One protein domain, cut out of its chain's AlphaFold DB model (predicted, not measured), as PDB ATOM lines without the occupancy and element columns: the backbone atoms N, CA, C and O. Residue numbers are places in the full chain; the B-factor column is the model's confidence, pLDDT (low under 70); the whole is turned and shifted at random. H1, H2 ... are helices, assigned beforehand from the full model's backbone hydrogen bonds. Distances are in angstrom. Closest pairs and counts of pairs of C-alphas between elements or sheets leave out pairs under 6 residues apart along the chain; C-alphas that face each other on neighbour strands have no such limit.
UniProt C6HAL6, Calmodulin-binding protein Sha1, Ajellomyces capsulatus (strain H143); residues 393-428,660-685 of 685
ATOM      1  N   LEU A 393     -42.948 -12.944   4.080       70.56
ATOM      2  CA  LEU A 393     -43.067 -11.973   2.997       70.56
ATOM      3  C   LEU A 393     -43.426 -12.693   1.684       70.56
ATOM      4  O   LEU A 393     -42.974 -13.810   1.426       70.56
ATOM      5  N   SER A 394     -44.290 -12.072   0.886       65.62
ATOM      6  CA  SER A 394     -44.738 -12.590  -0.419       65.62
ATOM      7  C   SER A 394     -43.974 -11.979  -1.591       65.62
ATOM      8  O   SER A 394     -44.174 -12.373  -2.735       65.62
ATOM      9  N   GLU A 395     -43.141 -10.993  -1.294       70.81
ATOM     10  CA  GLU A 395     -42.288 -10.257  -2.208       70.81
ATOM     11  C   GLU A 395     -41.040 -11.081  -2.570       70.81
ATOM     12  O   GLU A 395     -40.574 -11.893  -1.769       70.81
ATOM     13  N   ASP A 396     -40.468 -10.846  -3.754       65.31
ATOM     14  CA  ASP A 396     -39.231 -11.500  -4.195       65.31
ATOM     15  C   ASP A 396     -38.033 -11.024  -3.347       65.31
ATOM     16  O   ASP A 396     -37.401 -10.002  -3.630       65.31
ATOM     17  N   ILE A 397     -37.714 -11.759  -2.277       68.50
ATOM     18  CA  ILE A 397     -36.569 -11.461  -1.410       68.50
ATOM     19  C   ILE A 397     -35.274 -11.797  -2.164       68.50
ATOM     20  O   ILE A 397     -34.909 -12.961  -2.310       68.50
ATOM     21  N   SER A 398     -34.539 -10.772  -2.598       66.12
ATOM     22  CA  SER A 398     -33.278 -10.932  -3.340       66.12
ATOM     23  C   SER A 398     -32.125 -11.511  -2.510       66.12
ATOM     24  O   SER A 398     -31.224 -12.130  -3.072       66.12
ATOM     25  N   ASN A 399     -32.153 -11.353  -1.183       69.44
ATOM     26  CA  ASN A 399     -31.217 -11.998  -0.260       69.44
ATOM     27  C   ASN A 399     -31.965 -12.695   0.899       69.44
ATOM     28  O   ASN A 399     -32.108 -12.111   1.977       69.44
ATOM     29  N   PRO A 400     -32.459 -13.932   0.695       67.06
ATOM     30  CA  PRO A 400     -33.190 -14.674   1.723       67.06
ATOM     31  C   PRO A 400     -32.356 -14.961   2.977       67.06
ATOM     32  O   PRO A 400     -32.909 -14.967   4.071       67.06
ATOM     33  N   ALA A 401     -31.035 -15.134   2.830       67.50
ATOM     34  CA  ALA A 401     -30.108 -15.538   3.896       67.50
ATOM     35  C   ALA A 401     -29.968 -14.528   5.055       67.50
ATOM     36  O   ALA A 401     -29.285 -14.804   6.036       67.50
ATOM     37  N   MET A 402     -30.609 -13.361   4.954       69.81
ATOM     38  CA  MET A 402     -30.719 -12.381   6.038       69.81
ATOM     39  C   MET A 402     -31.798 -12.729   7.079       69.81
ATOM     40  O   MET A 402     -31.883 -12.032   8.091       69.81
ATOM     41  N   TYR A 403     -32.657 -13.727   6.825       73.50
ATOM     42  CA  TYR A 403     -33.909 -13.914   7.574       73.50
ATOM     43  C   TYR A 403     -34.042 -15.239   8.338       73.50
ATOM     44  O   TYR A 403     -34.741 -15.252   9.350       73.50
ATOM     45  N   GLU A 404     -33.378 -16.322   7.926       68.88
ATOM     46  CA  GLU A 404     -33.285 -17.556   8.723       68.88
ATOM     47  C   GLU A 404     -31.833 -18.070   8.802       68.88
ATOM     48  O   GLU A 404     -30.912 -17.504   8.220       68.88
ATOM     49  N   GLU A 405     -31.621 -19.182   9.509       72.56
ATOM     50  CA  GLU A 405     -30.299 -19.814   9.679       72.56
ATOM     51  C   GLU A 405     -30.166 -21.135   8.889       72.56
ATOM     52  O   GLU A 405     -29.063 -21.615   8.629       72.56
ATOM     53  N   ASN A 406     -31.284 -21.743   8.471       81.19
ATOM     54  CA  ASN A 406     -31.293 -23.054   7.817       81.19
ATOM     55  C   ASN A 406     -31.305 -22.922   6.284       81.19
ATOM     56  O   ASN A 406     -32.348 -22.671   5.677       81.19
ATOM     57  N   TRP A 407     -30.150 -23.103   5.637       79.94
ATOM     58  CA  TRP A 407     -29.977 -22.846   4.196       79.94
ATOM     59  C   TRP A 407     -30.987 -23.588   3.292       79.94
ATOM     60  O   TRP A 407     -31.482 -23.012   2.325       79.94
ATOM     61  N   LEU A 408     -31.334 -24.842   3.612       83.69
ATOM     62  CA  LEU A 408     -32.214 -25.663   2.773       83.69
ATOM     63  C   LEU A 408     -33.667 -25.169   2.828       83.69
ATOM     64  O   LEU A 408     -34.338 -25.114   1.799       83.69
ATOM     65  N   ALA A 409     -34.130 -24.764   4.016       80.38
ATOM     66  CA  ALA A 409     -35.467 -24.204   4.204       80.38
ATOM     67  C   ALA A 409     -35.635 -22.887   3.428       80.38
ATOM     68  O   ALA A 409     -36.663 -22.693   2.782       80.38
ATOM     69  N   HIS A 410     -34.597 -22.039   3.384       78.19
ATOM     70  CA  HIS A 410     -34.600 -20.854   2.521       78.19
ATOM     71  C   HIS A 410     -34.724 -21.205   1.045       78.19
ATOM     72  O   HIS A 410     -35.476 -20.544   0.337       78.19
ATOM     73  N   GLN A 411     -33.974 -22.198   0.554       82.12
ATOM     74  CA  GLN A 411     -34.049 -22.562  -0.859       82.12
ATOM     75  C   GLN A 411     -35.441 -23.089  -1.214       82.12
ATOM     76  O   GLN A 411     -35.995 -22.680  -2.233       82.12
ATOM     77  N   GLU A 412     -36.052 -23.910  -0.356       85.81
ATOM     78  CA  GLU A 412     -37.438 -24.342  -0.548       85.81
ATOM     79  C   GLU A 412     -38.417 -23.153  -0.532       85.81
ATOM     80  O   GLU A 412     -39.255 -23.044  -1.432       85.81
ATOM     81  N   ALA A 413     -38.288 -22.232   0.429       82.62
ATOM     82  CA  ALA A 413     -39.148 -21.055   0.546       82.62
ATOM     83  C   ALA A 413     -39.008 -20.098  -0.651       82.62
ATOM     84  O   ALA A 413     -40.015 -19.729  -1.254       82.62
ATOM     85  N   ALA A 414     -37.778 -19.758  -1.046       82.75
ATOM     86  CA  ALA A 414     -37.483 -18.851  -2.153       82.75
ATOM     87  C   ALA A 414     -37.908 -19.434  -3.510       82.75
ATOM     88  O   ALA A 414     -38.507 -18.732  -4.323       82.75
ATOM     89  N   ILE A 415     -37.681 -20.734  -3.752       86.00
ATOM     90  CA  ILE A 415     -38.186 -21.406  -4.961       86.00
ATOM     91  C   ILE A 415     -39.720 -21.426  -4.951       86.00
ATOM     92  O   ILE A 415     -40.345 -21.165  -5.978       86.00
ATOM     93  N   THR A 416     -40.345 -21.688  -3.799       88.19
ATOM     94  CA  THR A 416     -41.809 -21.687  -3.664       88.19
ATOM     95  C   THR A 416     -42.404 -20.297  -3.907       88.19
ATOM     96  O   THR A 416     -43.417 -20.187  -4.598       88.19
ATOM     97  N   GLN A 417     -41.778 -19.229  -3.403       85.38
ATOM     98  CA  GLN A 417     -42.148 -17.838  -3.697       85.38
ATOM     99  C   GLN A 417     -42.017 -17.543  -5.195       85.38
ATOM    100  O   GLN A 417     -43.015 -17.186  -5.815       85.38
ATOM    101  N   LEU A 418     -40.847 -17.791  -5.795       85.75
ATOM    102  CA  LEU A 418     -40.574 -17.521  -7.211       85.75
ATOM    103  C   LEU A 418     -41.547 -18.256  -8.148       85.75
ATOM    104  O   LEU A 418     -42.059 -17.677  -9.107       85.75
ATOM    105  N   VAL A 419     -41.830 -19.534  -7.879       88.19
ATOM    106  CA  VAL A 419     -42.771 -20.319  -8.688       88.19
ATOM    107  C   VAL A 419     -44.208 -19.824  -8.509       88.19
ATOM    108  O   VAL A 419     -44.938 -19.716  -9.494       88.19
ATOM    109  N   ASN A 420     -44.615 -19.458  -7.290       88.19
ATOM    110  CA  ASN A 420     -45.926 -18.850  -7.064       88.19
ATOM    111  C   ASN A 420     -46.042 -17.470  -7.735       88.19
ATOM    112  O   ASN A 420     -47.048 -17.220  -8.389       88.19
ATOM    113  N   ALA A 421     -45.013 -16.621  -7.685       83.94
ATOM    114  CA  ALA A 421     -44.970 -15.335  -8.385       83.94
ATOM    115  C   ALA A 421     -45.056 -15.509  -9.914       83.94
ATOM    116  O   ALA A 421     -45.791 -14.786 -10.597       83.94
ATOM    117  N   LEU A 422     -44.390 -16.529 -10.463       86.81
ATOM    118  CA  LEU A 422     -44.505 -16.923 -11.868       86.81
ATOM    119  C   LEU A 422     -45.920 -17.425 -12.213       86.81
ATOM    120  O   LEU A 422     -46.421 -17.128 -13.297       86.81
ATOM    121  N   PHE A 423     -46.605 -18.130 -11.306       84.94
ATOM    122  CA  PHE A 423     -48.000 -18.544 -11.499       84.94
ATOM    123  C   PHE A 423     -49.033 -17.423 -11.270       84.94
ATOM    124  O   PHE A 423     -50.078 -17.436 -11.928       84.94
ATOM    125  N   ASP A 424     -48.758 -16.445 -10.409       79.81
ATOM    126  CA  ASP A 424     -49.662 -15.330 -10.108       79.81
ATOM    127  C   ASP A 424     -49.555 -14.202 -11.147       79.81
ATOM    128  O   ASP A 424     -50.582 -13.744 -11.651       79.81
ATOM    129  N   SER A 425     -48.347 -13.853 -11.607       75.56
ATOM    130  CA  SER A 425     -48.163 -13.018 -12.811       75.56
ATOM    131  C   SER A 425     -48.857 -13.642 -14.032       75.56
ATOM    132  O   SER A 425     -49.571 -12.974 -14.782       75.56
ATOM    133  N   ALA A 426     -48.763 -14.967 -14.169       69.44
ATOM    134  CA  ALA A 426     -49.472 -15.765 -15.163       69.44
ATOM    135  C   ALA A 426     -51.005 -15.806 -15.005       69.44
ATOM    136  O   ALA A 426     -51.696 -16.135 -15.980       69.44
ATOM    137  N   ARG A 427     -51.551 -15.527 -13.813       64.62
ATOM    138  CA  ARG A 427     -52.999 -15.481 -13.543       64.62
ATOM    139  C   ARG A 427     -53.631 -14.137 -13.914       64.62
ATOM    140  O   ARG A 427     -54.851 -14.104 -14.083       64.62
ATOM    141  N   GLY A 428     -52.822 -13.087 -14.094       57.66
ATOM    142  CA  GLY A 428     -53.283 -11.697 -14.102       57.66
ATOM    143  C   GLY A 428     -53.667 -11.255 -12.686       57.66
ATOM    144  O   GLY A 428     -54.032 -12.098 -11.866       57.66
ATOM    145  N   ASN A 660     -45.988 -27.038  -0.812       86.88
ATOM    146  CA  ASN A 660     -44.904 -27.949  -0.454       86.88
ATOM    147  C   ASN A 660     -44.160 -28.386  -1.721       86.88
ATOM    148  O   ASN A 660     -44.700 -29.126  -2.546       86.88
ATOM    149  N   LEU A 661     -42.903 -27.965  -1.862       86.56
ATOM    150  CA  LEU A 661     -42.140 -28.162  -3.092       86.56
ATOM    151  C   LEU A 661     -41.926 -29.652  -3.408       86.56
ATOM    152  O   LEU A 661     -42.007 -30.069  -4.563       86.56
ATOM    153  N   ALA A 662     -41.699 -30.469  -2.375       85.00
ATOM    154  CA  ALA A 662     -41.404 -31.894  -2.505       85.00
ATOM    155  C   ALA A 662     -42.610 -32.759  -2.916       85.00
ATOM    156  O   ALA A 662     -42.406 -33.874  -3.411       85.00
ATOM    157  N   VAL A 663     -43.841 -32.278  -2.705       87.69
ATOM    158  CA  VAL A 663     -45.094 -32.954  -3.086       87.69
ATOM    159  C   VAL A 663     -45.666 -32.352  -4.365       87.69
ATOM    160  O   VAL A 663     -45.937 -33.091  -5.310       87.69
ATOM    161  N   ASP A 664     -45.800 -31.029  -4.425       88.81
ATOM    162  CA  ASP A 664     -46.541 -30.345  -5.487       88.81
ATOM    163  C   ASP A 664     -45.793 -30.407  -6.832       88.81
ATOM    164  O   ASP A 664     -46.408 -30.622  -7.874       88.81
ATOM    165  N   LEU A 665     -44.451 -30.368  -6.835       87.06
ATOM    166  CA  LEU A 665     -43.663 -30.598  -8.059       87.06
ATOM    167  C   LEU A 665     -43.704 -32.048  -8.573       87.06
ATOM    168  O   LEU A 665     -43.105 -32.331  -9.606       87.06
ATOM    169  N   ARG A 666     -44.386 -32.982  -7.898       89.12
ATOM    170  CA  ARG A 666     -44.654 -34.318  -8.460       89.12
ATOM    171  C   ARG A 666     -45.915 -34.343  -9.320       89.12
ATOM    172  O   ARG A 666     -46.116 -35.315 -10.046       89.12
ATOM    173  N   ASP A 667     -46.756 -33.310  -9.255       88.06
ATOM    174  CA  ASP A 667     -47.922 -33.202 -10.124       88.06
ATOM    175  C   ASP A 667     -47.483 -32.793 -11.540       88.06
ATOM    176  O   ASP A 667     -46.956 -31.700 -11.782       88.06
ATOM    177  N   GLY A 668     -47.725 -33.685 -12.503       89.06
ATOM    178  CA  GLY A 668     -47.440 -33.445 -13.915       89.06
ATOM    179  C   GLY A 668     -48.183 -32.233 -14.490       89.06
ATOM    180  O   GLY A 668     -47.674 -31.607 -15.420       89.06
ATOM    181  N   VAL A 669     -49.335 -31.845 -13.932       89.62
ATOM    182  CA  VAL A 669     -50.089 -30.649 -14.341       89.62
ATOM    183  C   VAL A 669     -49.354 -29.374 -13.919       89.62
ATOM    184  O   VAL A 669     -49.205 -28.460 -14.734       89.62
ATOM    185  N   LEU A 670     -48.840 -29.323 -12.684       89.19
ATOM    186  CA  LEU A 670     -48.021 -28.208 -12.190       89.19
ATOM    187  C   LEU A 670     -46.712 -28.097 -12.978       89.19
ATOM    188  O   LEU A 670     -46.405 -27.024 -13.497       89.19
ATOM    189  N   LEU A 671     -45.982 -29.207 -13.137       89.62
ATOM    190  CA  LEU A 671     -44.730 -29.247 -13.900       89.62
ATOM    191  C   LEU A 671     -44.917 -28.833 -15.362       89.62
ATOM    192  O   LEU A 671     -44.133 -28.039 -15.884       89.62
ATOM    193  N   THR A 672     -45.949 -29.344 -16.036       88.81
ATOM    194  CA  THR A 672     -46.163 -29.008 -17.449       88.81
ATOM    195  C   THR A 672     -46.568 -27.545 -17.592       88.81
ATOM    196  O   THR A 672     -46.038 -26.865 -18.468       88.81
ATOM    197  N   ARG A 673     -47.389 -27.001 -16.679       87.06
ATOM    198  CA  ARG A 673     -47.734 -25.572 -16.689       87.06
ATOM    199  C   ARG A 673     -46.537 -24.669 -16.383       87.06
ATOM    200  O   ARG A 673     -46.413 -23.609 -16.996       87.06
ATOM    201  N   LEU A 674     -45.646 -25.086 -15.482       88.12
ATOM    202  CA  LEU A 674     -44.374 -24.410 -15.212       88.12
ATOM    203  C   LEU A 674     -43.490 -24.383 -16.472       88.12
ATOM    204  O   LEU A 674     -42.946 -23.340 -16.835       88.12
ATOM    205  N   LYS A 675     -43.395 -25.518 -17.180       87.88
ATOM    206  CA  LYS A 675     -42.646 -25.650 -18.437       87.88
ATOM    207  C   LYS A 675     -43.233 -24.790 -19.557       87.88
ATOM    208  O   LYS A 675     -42.471 -24.081 -20.210       87.88
ATOM    209  N   GLU A 676     -44.550 -24.812 -19.769       86.69
ATOM    210  CA  GLU A 676     -45.219 -23.923 -20.733       86.69
ATOM    211  C   GLU A 676     -44.851 -22.459 -20.459       86.69
ATOM    212  O   GLU A 676     -44.463 -21.725 -21.362       86.69
ATOM    213  N   ARG A 677     -44.904 -22.035 -19.189       82.31
ATOM    214  CA  ARG A 677     -44.599 -20.653 -18.805       82.31
ATOM    215  C   ARG A 677     -43.132 -20.273 -18.972       82.31
ATOM    216  O   ARG A 677     -42.871 -19.159 -19.405       82.31
ATOM    217  N   LYS A 678     -42.189 -21.178 -18.690       79.06
ATOM    218  CA  LYS A 678     -40.755 -20.925 -18.920       79.06
ATOM    219  C   LYS A 678     -40.388 -20.906 -20.407       79.06
ATOM    220  O   LYS A 678     -39.476 -20.186 -20.794       79.06
ATOM    221  N   THR A 679     -41.045 -21.727 -21.227       80.38
ATOM    222  CA  THR A 679     -40.677 -21.907 -22.643       80.38
ATOM    223  C   THR A 679     -41.502 -21.065 -23.618       80.38
ATOM    224  O   THR A 679     -41.124 -20.963 -24.777       80.38
ATOM    225  N   GLY A 680     -42.625 -20.485 -23.186       70.00
ATOM    226  CA  GLY A 680     -43.545 -19.711 -24.030       70.00
ATOM    227  C   GLY A 680     -44.472 -20.556 -24.917       70.00
ATOM    228  O   GLY A 680     -45.502 -20.059 -25.368       70.00
ATOM    229  N   TYR A 681     -44.158 -21.835 -25.133       66.56
ATOM    230  CA  TYR A 681     -44.978 -22.753 -25.920       66.56
ATOM    231  C   TYR A 681     -46.124 -23.324 -25.090       66.56
ATOM    232  O   TYR A 681     -45.891 -23.904 -24.027       66.56
ATOM    233  N   SER A 682     -47.355 -23.228 -25.601       62.66
ATOM    234  CA  SER A 682     -48.467 -23.962 -24.999       62.66
ATOM    235  C   SER A 682     -48.431 -25.420 -25.446       62.66
ATOM    236  O   SER A 682     -48.427 -25.729 -26.638       62.66
ATOM    237  N   LEU A 683     -48.395 -26.316 -24.467       56.25
ATOM    238  CA  LEU A 683     -48.527 -27.750 -24.657       56.25
ATOM    239  C   LEU A 683     -50.017 -28.061 -24.526       56.25
ATOM    240  O   LEU A 683     -50.591 -27.869 -23.459       56.25
ATOM    241  N   ASN A 684     -50.650 -28.524 -25.604       46.38
ATOM    242  CA  ASN A 684     -52.034 -28.990 -25.535       46.38
ATOM    243  C   ASN A 684     -52.096 -30.259 -24.663       46.38
ATOM    244  O   ASN A 684     -51.558 -31.293 -25.060       46.38
ATOM    245  N   ILE A 685     -52.740 -30.150 -23.493       46.41
ATOM    246  CA  ILE A 685     -53.046 -31.235 -22.540       46.41
ATOM    247  C   ILE A 685     -54.565 -31.422 -22.472       46.41
ATOM    248  O   ILE A 685     -55.260 -30.401 -22.245       46.41
TER     249      ILE A 685
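What this domain is: This is residues 393 to 428 and 660 to 685 of the 685 residues of the protein "Calmodulin-binding protein Sha1" of Ajellomyces capsulatus (strain H143) (UniProt C6HAL6). A long helix, H1, lies between two ends of loop, and a shorter helical piece, the small H2 followed by H3, comes in beside it, H2 near the middle of H1 and H3 crosswise to it near its later part. Before H1, the stretch 393 to 406, with no named element, leads to the beginning of H1 and folds back there into the helix; residues 403 to 409 stick out at this end, and the tail after H3 reaches the other. The whole is all helix and loose: 62 residues are printed, with three named helices in the order H1, H2, H3 and no named strand. The radius of gyration of the C-alphas is 13.3 A, and the C-alphas span 42 by 24 by 16 A.

Where its parts are: Begin at C-alpha 393, at (-43.067, -11.973, 2.997), and read on through residues 393 to 406. Find C-alpha 407 at (-29.977, -22.846, 4.196); here H1 begins, and it runs over residues 407 to 425, 26.8 A from first to last C-alpha. After the cut, look for H2 at residues 661 to 664. H3 follows at residues 668 to 679, 16.0 A long, and it ends at C-alpha 679, at (-40.677, -21.907, -22.643).

How they stand to each other: Look first at H1 and H3, which only just touch, with 3 pairs of C-alphas within 8 A. H1 touches H3 with residues 419 to 423 alone, and H3 touches H1 with residues 674 to 677 alone; the closest C-alphas of the two helices, those of Phe 423 and Leu 674, are 7.8 A apart. The lines of these two helices stand at 73 degrees, about perpendicular. H2 is close to H1 but not clearly touching, and the closest C-alphas, those of Thr 416 and Leu 661, are 6.5 A apart. H2 and H3 are also close but not clearly touching, at 7.2 A between the C-alphas of Asp 664 and Leu 670, and a tight link of 3 residues joins them. In H1 and H3 every O i to N i+4 pair is within hydrogen-bond range; H2 is too short for such a pair, and its one O i to N i+3 pair is not within range.

The domain as a whole: The outline is elongated, and the C-alphas farthest apart, those of Glu 405 and Asn 684, are 42.4 A from each other. Residues 429 to 659 are not printed, and C-alphas 428 and 660 stand 22.8 A apart across this cut, which lies in the link from H1 to H2. The printed part ends at Ile 685, the chain's last residue. The mean pLDDT of the printed part is 78.1; look for values under 70 at residues 394, 396 to 402, 404, 426 to 428 and 681 to 685.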